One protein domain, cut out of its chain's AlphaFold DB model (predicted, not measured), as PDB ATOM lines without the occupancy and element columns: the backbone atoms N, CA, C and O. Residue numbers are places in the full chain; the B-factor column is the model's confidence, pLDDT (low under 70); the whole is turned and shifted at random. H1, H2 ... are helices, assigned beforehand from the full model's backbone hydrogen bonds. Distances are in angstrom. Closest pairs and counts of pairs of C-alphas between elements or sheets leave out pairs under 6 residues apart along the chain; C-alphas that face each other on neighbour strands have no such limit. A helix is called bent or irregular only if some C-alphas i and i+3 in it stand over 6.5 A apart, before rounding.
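Overview. This is residues 5 to 77 of the 159 residues of the protein "Hypothetical protein" of Adineta steineri (UniProt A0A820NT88). The longest helix, H3, and the shorter H2 meet near their ends in an open corner, with H1 set near the start of H2. From the far end of H3 a loose tail holding two four-residue helices, H4 and H5, folds back and then leads away from the other helices, with H5 the helix whose centre is farthest from the mean of the C-alphas, at 23.1 A. Residues 47 to 65 and 68 to 74 stand free. The printed part has 73 residues with five named helices, H1 to H5 in that order along the chain, and no named strand; the class is all helix. It is loose, with a radius of gyration of the C-alphas of 14.5 A and spans of 42 by 31 by 22 A.

Arrangement. H1, residues 5 to 13, is close to but not clearly touching H2, residues 24 to 34; their closest C-alphas, those of Leu 8 and Pro 24, are 7.2 A apart. The two run the same way at a steep tilt of 44 degrees. H2 and H3, residues 36 to 52, touch only at the corner by their link, H3 with residues 38 to 39 alone. The closest C-alphas there are those of Val 32 and Arg 39, 5.3 A apart, and the helices run opposite ways at a steep tilt of 63 degrees. H1 and H3 are apart. H4, residues 61 to 64, and H5, residues 73 to 76, touch no helix, and H4 and H5 are apart too. In H2 and H3 each O i to N i+4 pair is within hydrogen-bond range, in H1 4 of 5 are, and H4 and H5 are too short for such a pair.

Along the chain. H1 begins at C-alpha 5, (308.211, 364.440, 400.498), and is 14.2 A long; it is irregular, with C-alphas 5 and 8 lying 7.1 A apart. H2 is 15.4 A long. H3 runs 24.7 A from C-alpha 36 at (296.114, 343.682, 409.057) to C-alpha 52 at (318.647, 351.989, 414.844). H4 is neither bent nor irregular, but only just: C-alphas 61 and 64 are 6.3 A apart. H5 ends at C-alpha 76, (287.417, 360.571, 425.022).

Size, cuts and confidence. The two C-alphas farthest apart are those of Leu 20 and Ile 74, 42.0 A. The printed part has no cut. The link from H2 to H3 is tight, and those from H1 to H2, H3 to H4 and H4 to H5 are short. The mean pLDDT of the printed part is 71.2, and residues 51 to 77 are under 70; H4 has a mean of 42.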
ATOM      1  N   SER A   5     307.423 364.693 401.710       79.81
ATOM      2  CA  SER A   5     308.211 364.440 400.498       79.81
ATOM      3  C   SER A   5     308.929 363.091 400.505       79.81
ATOM      4  O   SER A   5     309.139 362.516 399.450       79.81
ATOM      5  N   ASN A   6     309.286 362.585 401.688       82.88
ATOM      6  CA  ASN A   6     310.074 361.364 401.849       82.88
ATOM      7  C   ASN A   6     309.194 360.166 402.237       82.88
ATOM      8  O   ASN A   6     309.710 359.079 402.486       82.88
ATOM      9  N   ALA A   7     307.877 360.367 402.356       83.06
ATOM     10  CA  ALA A   7     306.960 359.308 402.757       83.06
ATOM     11  C   ALA A   7     306.899 358.215 401.683       83.06
ATOM     12  O   ALA A   7     307.057 357.043 402.002       83.06
ATOM     13  N   LEU A   8     306.748 358.597 400.413       86.38
ATOM     14  CA  LEU A   8     306.670 357.644 399.302       86.38
ATOM     15  C   LEU A   8     307.947 356.821 399.134       86.38
ATOM     16  O   LEU A   8     307.853 355.616 398.936       86.38
ATOM     17  N   ASP A   9     309.117 357.445 399.278       86.62
ATOM     18  CA  ASP A   9     310.399 356.738 399.206       86.62
ATOM     19  C   ASP A   9     310.521 355.694 400.322       86.62
ATOM     20  O   ASP A   9     310.991 354.584 400.091       86.62
ATOM     21  N   TYR A  10     310.044 356.013 401.529       85.62
ATOM     22  CA  TYR A  10     310.030 355.071 402.648       85.62
ATOM     23  C   TYR A  10     309.114 353.868 402.379       85.62
ATOM     24  O   TYR A  10     309.544 352.726 402.527       85.62
ATOM     25  N   PHE A  11     307.880 354.093 401.924       86.69
ATOM     26  CA  PHE A  11     306.979 352.987 401.574       86.69
ATOM     27  C   PHE A  11     307.498 352.171 400.381       86.69
ATOM     28  O   PHE A  11     307.379 350.948 400.383       86.69
ATOM     29  N   ALA A  12     308.184 352.808 399.430       86.94
ATOM     30  CA  ALA A  12     308.869 352.121 398.342       86.94
ATOM     31  C   ALA A  12     310.005 351.210 398.849       86.94
ATOM     32  O   ALA A  12     310.143 350.096 398.351       86.94
ATOM     33  N   THR A  13     310.776 351.615 399.874       86.62
ATOM     34  CA  THR A  13     311.790 350.726 400.493       86.62
ATOM     35  C   THR A  13     311.192 349.502 401.184       86.62
ATOM     36  O   THR A  13     311.882 348.499 401.337       86.62
ATOM     37  N   LEU A  14     309.915 349.570 401.559       84.50
ATOM     38  CA  LEU A  14     309.152 348.468 402.148       84.50
ATOM     39  C   LEU A  14     308.440 347.616 401.081       84.50
ATOM     40  O   LEU A  14     307.708 346.699 401.418       84.50
ATOM     41  N   GLY A  15     308.650 347.907 399.792       87.06
ATOM     42  CA  GLY A  15     308.049 347.169 398.676       87.06
ATOM     43  C   GLY A  15     306.683 347.692 398.222       87.06
ATOM     44  O   GLY A  15     306.083 347.123 397.310       87.06
ATOM     45  N   HIS A  16     306.196 348.795 398.795       85.75
ATOM     46  CA  HIS A  16     304.897 349.379 398.466       85.75
ATOM     47  C   HIS A  16     305.055 350.637 397.604       85.75
ATOM     48  O   HIS A  16     305.264 351.744 398.099       85.75
ATOM     49  N   HIS A  17     304.925 350.470 396.286       86.62
ATOM     50  CA  HIS A  17     304.995 351.572 395.326       86.62
ATOM     51  C   HIS A  17     303.616 352.166 395.034       86.62
ATOM     52  O   HIS A  17     302.694 351.460 394.626       86.62
ATOM     53  N   ALA A  18     303.497 353.486 395.178       84.50
ATOM     54  CA  ALA A  18     302.288 354.209 394.808       84.50
ATOM     55  C   ALA A  18     302.144 354.300 393.270       84.50
ATOM     56  O   ALA A  18     303.116 354.645 392.586       84.50
ATOM     57  N   PRO A  19     300.950 354.052 392.699       85.62
ATOM     58  CA  PRO A  19     300.688 354.289 391.282       85.62
ATOM     59  C   PRO A  19     300.785 355.781 390.918       85.62
ATOM     60  O   PRO A  19     300.303 356.638 391.654       85.62
ATOM     61  N   LEU A  20     301.314 356.094 389.729       81.00
ATOM     62  CA  LEU A  20     301.523 357.472 389.240       81.00
ATOM     63  C   LEU A  20     300.245 358.328 389.158       81.00
ATOM     64  O   LEU A  20     300.325 359.552 389.194       81.00
ATOM     65  N   GLN A  21     299.078 357.699 389.004       86.44
ATOM     66  CA  GLN A  21     297.783 358.380 388.871       86.44
ATOM     67  C   GLN A  21     296.975 358.392 390.180       86.44
ATOM     68  O   GLN A  21     295.817 358.801 390.170       86.44
ATOM     69  N   TYR A  22     297.555 357.930 391.294       86.94
ATOM     70  CA  TYR A  22     296.866 357.825 392.579       86.94
ATOM     71  C   TYR A  22     297.364 358.881 393.566       86.94
ATOM     72  O   TYR A  22     298.548 359.219 393.591       86.94
ATOM     73  N   ASN A  23     296.462 359.406 394.401       89.56
ATOM     74  CA  ASN A  23     296.849 360.353 395.440       89.56
ATOM     75  C   ASN A  23     297.727 359.630 396.480       89.56
ATOM     76  O   ASN A  23     297.275 358.654 397.082       89.56
ATOM     77  N   PRO A  24     298.964 360.087 396.735       85.75
ATOM     78  CA  PRO A  24     299.881 359.394 397.634       85.75
ATOM     79  C   PRO A  24     299.372 359.295 399.076       85.75
ATOM     80  O   PRO A  24     299.693 358.331 399.766       85.75
ATOM     81  N   ALA A  25     298.573 360.263 399.536       87.25
ATOM     82  CA  ALA A  25     297.983 360.211 400.872       87.25
ATOM     83  C   ALA A  25     296.927 359.102 400.981       87.25
ATOM     84  O   ALA A  25     296.948 358.334 401.943       87.25
ATOM     85  N   ASP A  26     296.062 358.988 399.971       89.44
ATOM     86  CA  ASP A  26     295.042 357.939 399.912       89.44
ATOM     87  C   ASP A  26     295.694 356.559 399.751       89.44
ATOM     88  O   ASP A  26     295.261 355.611 400.392       89.44
ATOM     89  N   PHE A  27     296.797 356.446 398.995       88.94
ATOM     90  CA  PHE A  27     297.540 355.181 398.852       88.94
ATOM     91  C   PHE A  27     298.003 354.649 400.208       88.94
ATOM     92  O   PHE A  27     297.789 353.485 400.530       88.94
ATOM     93  N   ILE A  28     298.633 355.514 401.009       87.56
ATOM     94  CA  ILE A  28     299.139 355.144 402.334       87.56
ATOM     95  C   ILE A  28     297.971 354.825 403.277       87.56
ATOM     96  O   ILE A  28     298.063 353.887 404.067       87.56
ATOM     97  N   MET A  29     296.873 355.582 403.195       87.62
ATOM     98  CA  MET A  29     295.669 355.328 403.989       87.62
ATOM     99  C   MET A  29     295.060 353.957 403.660       87.62
ATOM    100  O   MET A  29     294.759 353.194 404.575       87.62
ATOM    101  N   ASP A  30     294.918 353.627 402.380       88.19
ATOM    102  CA  ASP A  30     294.388 352.343 401.921       88.19
ATOM    103  C   ASP A  30     295.304 351.183 402.309       88.19
ATOM    104  O   ASP A  30     294.830 350.176 402.833       88.19
ATOM    105  N   LEU A  31     296.617 351.356 402.138       85.62
ATOM    106  CA  LEU A  31     297.620 350.353 402.490       85.62
ATOM    107  C   LEU A  31     297.540 349.956 403.973       85.62
ATOM    108  O   LEU A  31     297.624 348.779 404.306       85.62
ATOM    109  N   VAL A  32     297.353 350.933 404.865       84.31
ATOM    110  CA  VAL A  32     297.287 350.703 406.319       84.31
ATOM    111  C   VAL A  32     295.920 350.169 406.768       84.31
ATOM    112  O   VAL A  32     295.830 349.512 407.806       84.31
ATOM    113  N   ASN A  33     294.855 350.440 406.008       82.50
ATOM    114  CA  ASN A  33     293.487 350.081 406.387       82.50
ATOM    115  C   ASN A  33     293.009 348.740 405.819       82.50
ATOM    116  O   ASN A  33     292.130 348.120 406.418       82.50
ATOM    117  N   GLN A  34     293.524 348.305 404.668       77.62
ATOM    118  CA  GLN A  34     293.001 347.124 403.973       77.62
ATOM    119  C   GLN A  34     293.552 345.806 404.524       77.62
ATOM    120  O   GLN A  34     292.823 344.814 404.536       77.62
ATOM    121  N   ASP A  35     294.798 345.789 405.004       78.06
ATOM    122  CA  ASP A  35     295.479 344.553 405.384       78.06
ATOM    123  C   ASP A  35     296.095 344.643 406.787       78.06
ATOM    124  O   ASP A  35     296.944 345.488 407.088       78.06
ATOM    125  N   LYS A  36     295.644 343.748 407.672       80.25
ATOM    126  CA  LYS A  36     296.114 343.682 409.057       80.25
ATOM    127  C   LYS A  36     297.549 343.158 409.144       80.25
ATOM    128  O   LYS A  36     298.265 343.575 410.050       80.25
ATOM    129  N   GLU A  37     297.968 342.276 408.238       80.00
ATOM    130  CA  GLU A  37     299.326 341.719 408.230       80.00
ATOM    131  C   GLU A  37     300.335 342.793 407.823       80.00
ATOM    132  O   GLU A  37     301.296 343.043 408.554       80.00
ATOM    133  N   ILE A  38     300.037 343.529 406.747       80.00
ATOM    134  CA  ILE A  38     300.848 344.668 406.290       80.00
ATOM    135  C   ILE A  38     300.936 345.735 407.387       80.00
ATOM    136  O   ILE A  38     301.995 346.304 407.639       80.00
ATOM    137  N   ARG A  39     299.837 345.997 408.103       80.81
ATOM    138  CA  ARG A  39     299.820 346.976 409.197       80.81
ATOM    139  C   ARG A  39     300.792 346.628 410.328       80.81
ATOM    140  O   ARG A  39     301.466 347.526 410.835       80.81
ATOM    141  N   GLU A  40     300.861 345.361 410.734       82.62
ATOM    142  CA  GLU A  40     301.813 344.926 411.762       82.62
ATOM    143  C   GLU A  40     303.253 344.923 411.222       82.62
ATOM    144  O   GLU A  40     304.148 345.416 411.908       82.62
ATOM    145  N   GLU A  41     303.479 344.511 409.969       85.00
ATOM    146  CA  GLU A  41     304.798 344.578 409.316       85.00
ATOM    147  C   GLU A  41     305.336 346.019 409.257       85.00
ATOM    148  O   GLU A  41     306.468 346.300 409.663       85.00
ATOM    149  N   LEU A  42     304.504 346.975 408.831       82.75
ATOM    150  CA  LEU A  42     304.852 348.398 408.783       82.75
ATOM    151  C   LEU A  42     305.183 348.953 410.173       82.75
ATOM    152  O   LEU A  42     306.075 349.799 410.321       82.75
ATOM    153  N   LYS A  43     304.475 348.482 411.203       81.88
ATOM    154  CA  LYS A  43     304.694 348.874 412.599       81.88
ATOM    155  C   LYS A  43     306.021 348.332 413.119       81.88
ATOM    156  O   LYS A  43     306.776 349.086 413.736       81.88
ATOM    157  N   GLU A  44     306.336 347.072 412.841       84.19
ATOM    158  CA  GLU A  44     307.617 346.460 413.194       84.19
ATOM    159  C   GLU A  44     308.776 347.160 412.481       84.19
ATOM    160  O   GLU A  44     309.717 347.613 413.140       84.19
ATOM    161  N   ALA A  45     308.673 347.360 411.165       81.38
ATOM    162  CA  ALA A  45     309.677 348.068 410.374       81.38
ATOM    163  C   ALA A  45     309.916 349.495 410.893       81.38
ATOM    164  O   ALA A  45     311.062 349.944 411.008       81.38
ATOM    165  N   TYR A  46     308.850 350.197 411.287       80.62
ATOM    166  CA  TYR A  46     308.949 351.520 411.899       80.62
ATOM    167  C   TYR A  46     309.686 351.494 413.247       80.62
ATOM    168  O   TYR A  46     310.566 352.326 413.486       80.62
ATOM    169  N   VAL A  47     309.355 350.547 414.134       81.69
ATOM    170  CA  VAL A  47     309.990 350.411 415.459       81.69
ATOM    171  C   VAL A  47     311.474 350.059 415.328       81.69
ATOM    172  O   VAL A  47     312.305 350.635 416.038       81.69
ATOM    173  N   GLN A  48     311.825 349.178 414.390       80.12
ATOM    174  CA  GLN A  48     313.215 348.811 414.104       80.12
ATOM    175  C   GLN A  48     314.010 350.003 413.562       80.12
ATOM    176  O   GLN A  48     315.094 350.316 414.059       80.12
ATOM    177  N   ASN A  49     313.445 350.742 412.599       74.94
ATOM    178  CA  ASN A  49     314.101 351.914 412.021       74.94
ATOM    179  C   ASN A  49     314.285 353.029 413.070       74.94
ATOM    180  O   ASN A  49     315.346 353.644 413.149       74.94
ATOM    181  N   LYS A  50     313.300 353.219 413.959       74.69
ATOM    182  CA  LYS A  50     313.372 354.164 415.085       74.69
ATOM    183  C   LYS A  50     314.417 353.786 416.142       74.69
ATOM    184  O   LYS A  50     314.937 354.677 416.802       74.69
ATOM    185  N   SER A  51     314.700 352.498 416.326       65.94
ATOM    186  CA  SER A  51     315.680 352.024 417.316       65.94
ATOM    187  C   SER A  51     317.119 352.115 416.794       65.94
ATOM    188  O   SER A  51     318.022 352.460 417.552       65.94
ATOM    189  N   SER A  52     317.331 351.861 415.497       62.38
ATOM    190  CA  SER A  52     318.647 351.989 414.844       62.38
ATOM    191  C   SER A  52     319.036 353.437 414.559       62.38
ATOM    192  O   SER A  52     320.192 353.824 414.720       62.38
ATOM    193  N   ASN A  53     318.077 354.263 414.154       58.31
ATOM    194  CA  ASN A  53     318.299 355.686 413.989       58.31
ATOM    195  C   ASN A  53     318.021 356.366 415.327       58.31
ATOM    196  O   ASN A  53     316.867 356.615 415.663       58.31
ATOM    197  N   ASN A  54     319.083 356.716 416.061       49.53
ATOM    198  CA  ASN A  54     319.070 357.569 417.263       49.53
ATOM    199  C   ASN A  54     318.665 359.022 416.912       49.53
ATOM    200  O   ASN A  54     319.280 360.008 417.310       49.53
ATOM    201  N   VAL A  55     317.661 359.156 416.049       52.09
ATOM    202  CA  VAL A  55     317.066 360.395 415.599       52.09
ATOM    203  C   VAL A  55     316.215 360.860 416.761       52.09
ATOM    204  O   VAL A  55     315.166 360.284 417.055       52.09
ATOM    205  N   GLN A  56     316.686 361.920 417.420       46.56
ATOM    206  CA  GLN A  56     315.849 362.816 418.206       46.56
ATOM    207  C   GLN A  56     314.635 363.181 417.350       46.56
ATOM    208  O   GLN A  56     314.666 364.085 416.517       46.56
ATOM    209  N   CYS A  57     313.555 362.422 417.516       42.47
ATOM    210  CA  CYS A  57     312.259 362.808 417.013       42.47
ATOM    211  C   CYS A  57     311.939 364.105 417.742       42.47
ATOM    212  O   CYS A  57     311.859 364.110 418.973       42.47
ATOM    213  N   SER A  58     311.785 365.198 416.997       40.41
ATOM    214  CA  SER A  58     311.184 366.404 417.541       40.41
ATOM    215  C   SER A  58     309.922 365.997 418.306       40.41
ATOM    216  O   SER A  58     309.105 365.196 417.829       40.41
ATOM    217  N   THR A  59     309.802 366.522 419.522       44.47
ATOM    218  CA  THR A  59     308.746 366.269 420.516       44.47
ATOM    219  C   THR A  59     307.320 366.454 419.956       44.47
ATOM    220  O   THR A  59     306.334 366.076 420.577       44.47
ATOM    221  N   GLU A  60     307.191 366.997 418.747       42.91
ATOM    222  CA  GLU A  60     305.948 367.291 418.039       42.91
ATOM    223  C   GLU A  60     305.324 366.072 417.335       42.91
ATOM    224  O   GLU A  60     304.102 365.999 417.211       42.91
ATOM    225  N   GLY A  61     306.127 365.089 416.904       39.88
ATOM    226  CA  GLY A  61     305.650 363.947 416.107       39.88
ATOM    227  C   GLY A  61     305.077 362.770 416.910       39.88
ATOM    228  O   GLY A  61     304.386 361.929 416.345       39.88
ATOM    229  N   GLN A  62     305.343 362.692 418.217       44.81
ATOM    230  CA  GLN A  62     304.776 361.646 419.091       44.81
ATOM    231  C   GLN A  62     303.302 361.900 419.438       44.81
ATOM    232  O   GLN A  62     302.599 361.001 419.872       44.81
ATOM    233  N   LYS A  63     302.821 363.119 419.203       44.00
ATOM    234  CA  LYS A  63     301.479 363.582 419.554       44.00
ATOM    235  C   LYS A  63     300.348 362.944 418.742       44.00
ATOM    236  O   LYS A  63     299.195 363.025 419.146       44.00
ATOM    237  N   TYR A  64     300.681 362.352 417.598       40.72
ATOM    238  CA  TYR A  64     299.725 361.764 416.657       40.72
ATOM    239  C   TYR A  64     299.819 360.233 416.588       40.72
ATOM    240  O   TYR A  64     299.053 359.612 415.862       40.72
ATOM    241  N   LEU A  65     300.744 359.621 417.336       48.78
ATOM    242  CA  LEU A  65     300.788 358.174 417.551       48.78
ATOM    243  C   LEU A  65     299.953 357.874 418.798       48.78
ATOM    244  O   LEU A  65     300.491 357.673 419.882       48.78
ATOM    245  N   ILE A  66     298.634 357.978 418.659       54.56
ATOM    246  CA  ILE A  66     297.691 357.594 419.711       54.56
ATOM    247  C   ILE A  66     297.491 356.079 419.572       54.56
ATOM    248  O   ILE A  66     297.328 355.599 418.449       54.56
ATOM    249  N   ASP A  67     297.543 355.331 420.676       51.25
ATOM    250  CA  ASP A  67     297.177 353.909 420.674       51.25
ATOM    251  C   ASP A  67     295.757 353.729 420.104       51.25
ATOM    252  O   ASP A  67     294.897 354.597 420.284       51.25
ATOM    253  N   GLU A  68     295.516 352.623 419.389       49.62
ATOM    254  CA  GLU A  68     294.209 352.316 418.787       49.62
ATOM    255  C   GLU A  68     293.130 352.401 419.893       49.62
ATOM    256  O   GLU A  68     293.255 351.702 420.906       49.62
ATOM    257  N   PRO A  69     292.114 353.284 419.771       53.47
ATOM    258  CA  PRO A  69     291.160 353.514 420.848       53.47
ATOM    259  C   PRO A  69     290.401 352.220 421.134       53.47
ATOM    260  O   PRO A  69     289.795 351.617 420.248       53.47
ATOM    261  N   ASN A  70     290.409 351.792 422.392       50.88
ATOM    262  CA  ASN A  70     289.899 350.496 422.841       50.88
ATOM    263  C   ASN A  70     288.366 350.516 423.033       50.88
ATOM    264  O   ASN A  70     287.799 349.689 423.748       50.88
ATOM    265  N   GLY A  71     287.690 351.510 422.440       50.41
ATOM    266  CA  GLY A  71     286.236 351.686 422.457       50.41
ATOM    267  C   GLY A  71     285.635 352.023 423.826       50.41
ATOM    268  O   GLY A  71     284.421 351.926 423.990       50.41
ATOM    269  N   LYS A  72     286.448 352.399 424.822       49.56
ATOM    270  CA  LYS A  72     285.975 352.743 426.175       49.56
ATOM    271  C   LYS A  72     285.851 354.259 426.310       49.56
ATOM    272  O   LYS A  72     286.720 354.987 425.849       49.56
ATOM    273  N   GLU A  73     284.816 354.742 427.007       51.56
ATOM    274  CA  GLU A  73     284.551 356.187 427.218       51.56
ATOM    275  C   GLU A  73     285.741 356.974 427.805       51.56
ATOM    276  O   GLU A  73     285.815 358.194 427.683       51.56
ATOM    277  N   ILE A  74     286.705 356.274 428.401       52.72
ATOM    278  CA  ILE A  74     287.939 356.816 428.975       52.72
ATOM    279  C   ILE A  74     288.864 357.402 427.881       52.72
ATOM    280  O   ILE A  74     289.599 358.353 428.148       52.72
ATOM    281  N   ASP A  75     288.771 356.917 426.636       51.88
ATOM    282  CA  ASP A  75     289.571 357.390 425.493       51.88
ATOM    283  C   ASP A  75     289.137 358.782 424.998       51.88
ATOM    284  O   ASP A  75     289.910 359.490 424.356       51.88
ATOM    285  N   LEU A  76     287.925 359.232 425.351       54.16
ATOM    286  CA  LEU A  76     287.417 360.571 425.022       54.16
ATOM    287  C   LEU A  76     287.962 361.660 425.962       54.16
ATOM    288  O   LEU A  76     287.873 362.852 425.657       54.16
ATOM    289  N   ILE A  77     288.507 361.268 427.118       49.75
ATOM    290  CA  ILE A  77     288.932 362.194 428.178       49.75
ATOM    291  C   ILE A  77     290.394 362.624 427.988       49.75
ATOM    292  O   ILE A  77     290.761 363.737 428.376       49.75
TER     293      ILE A  77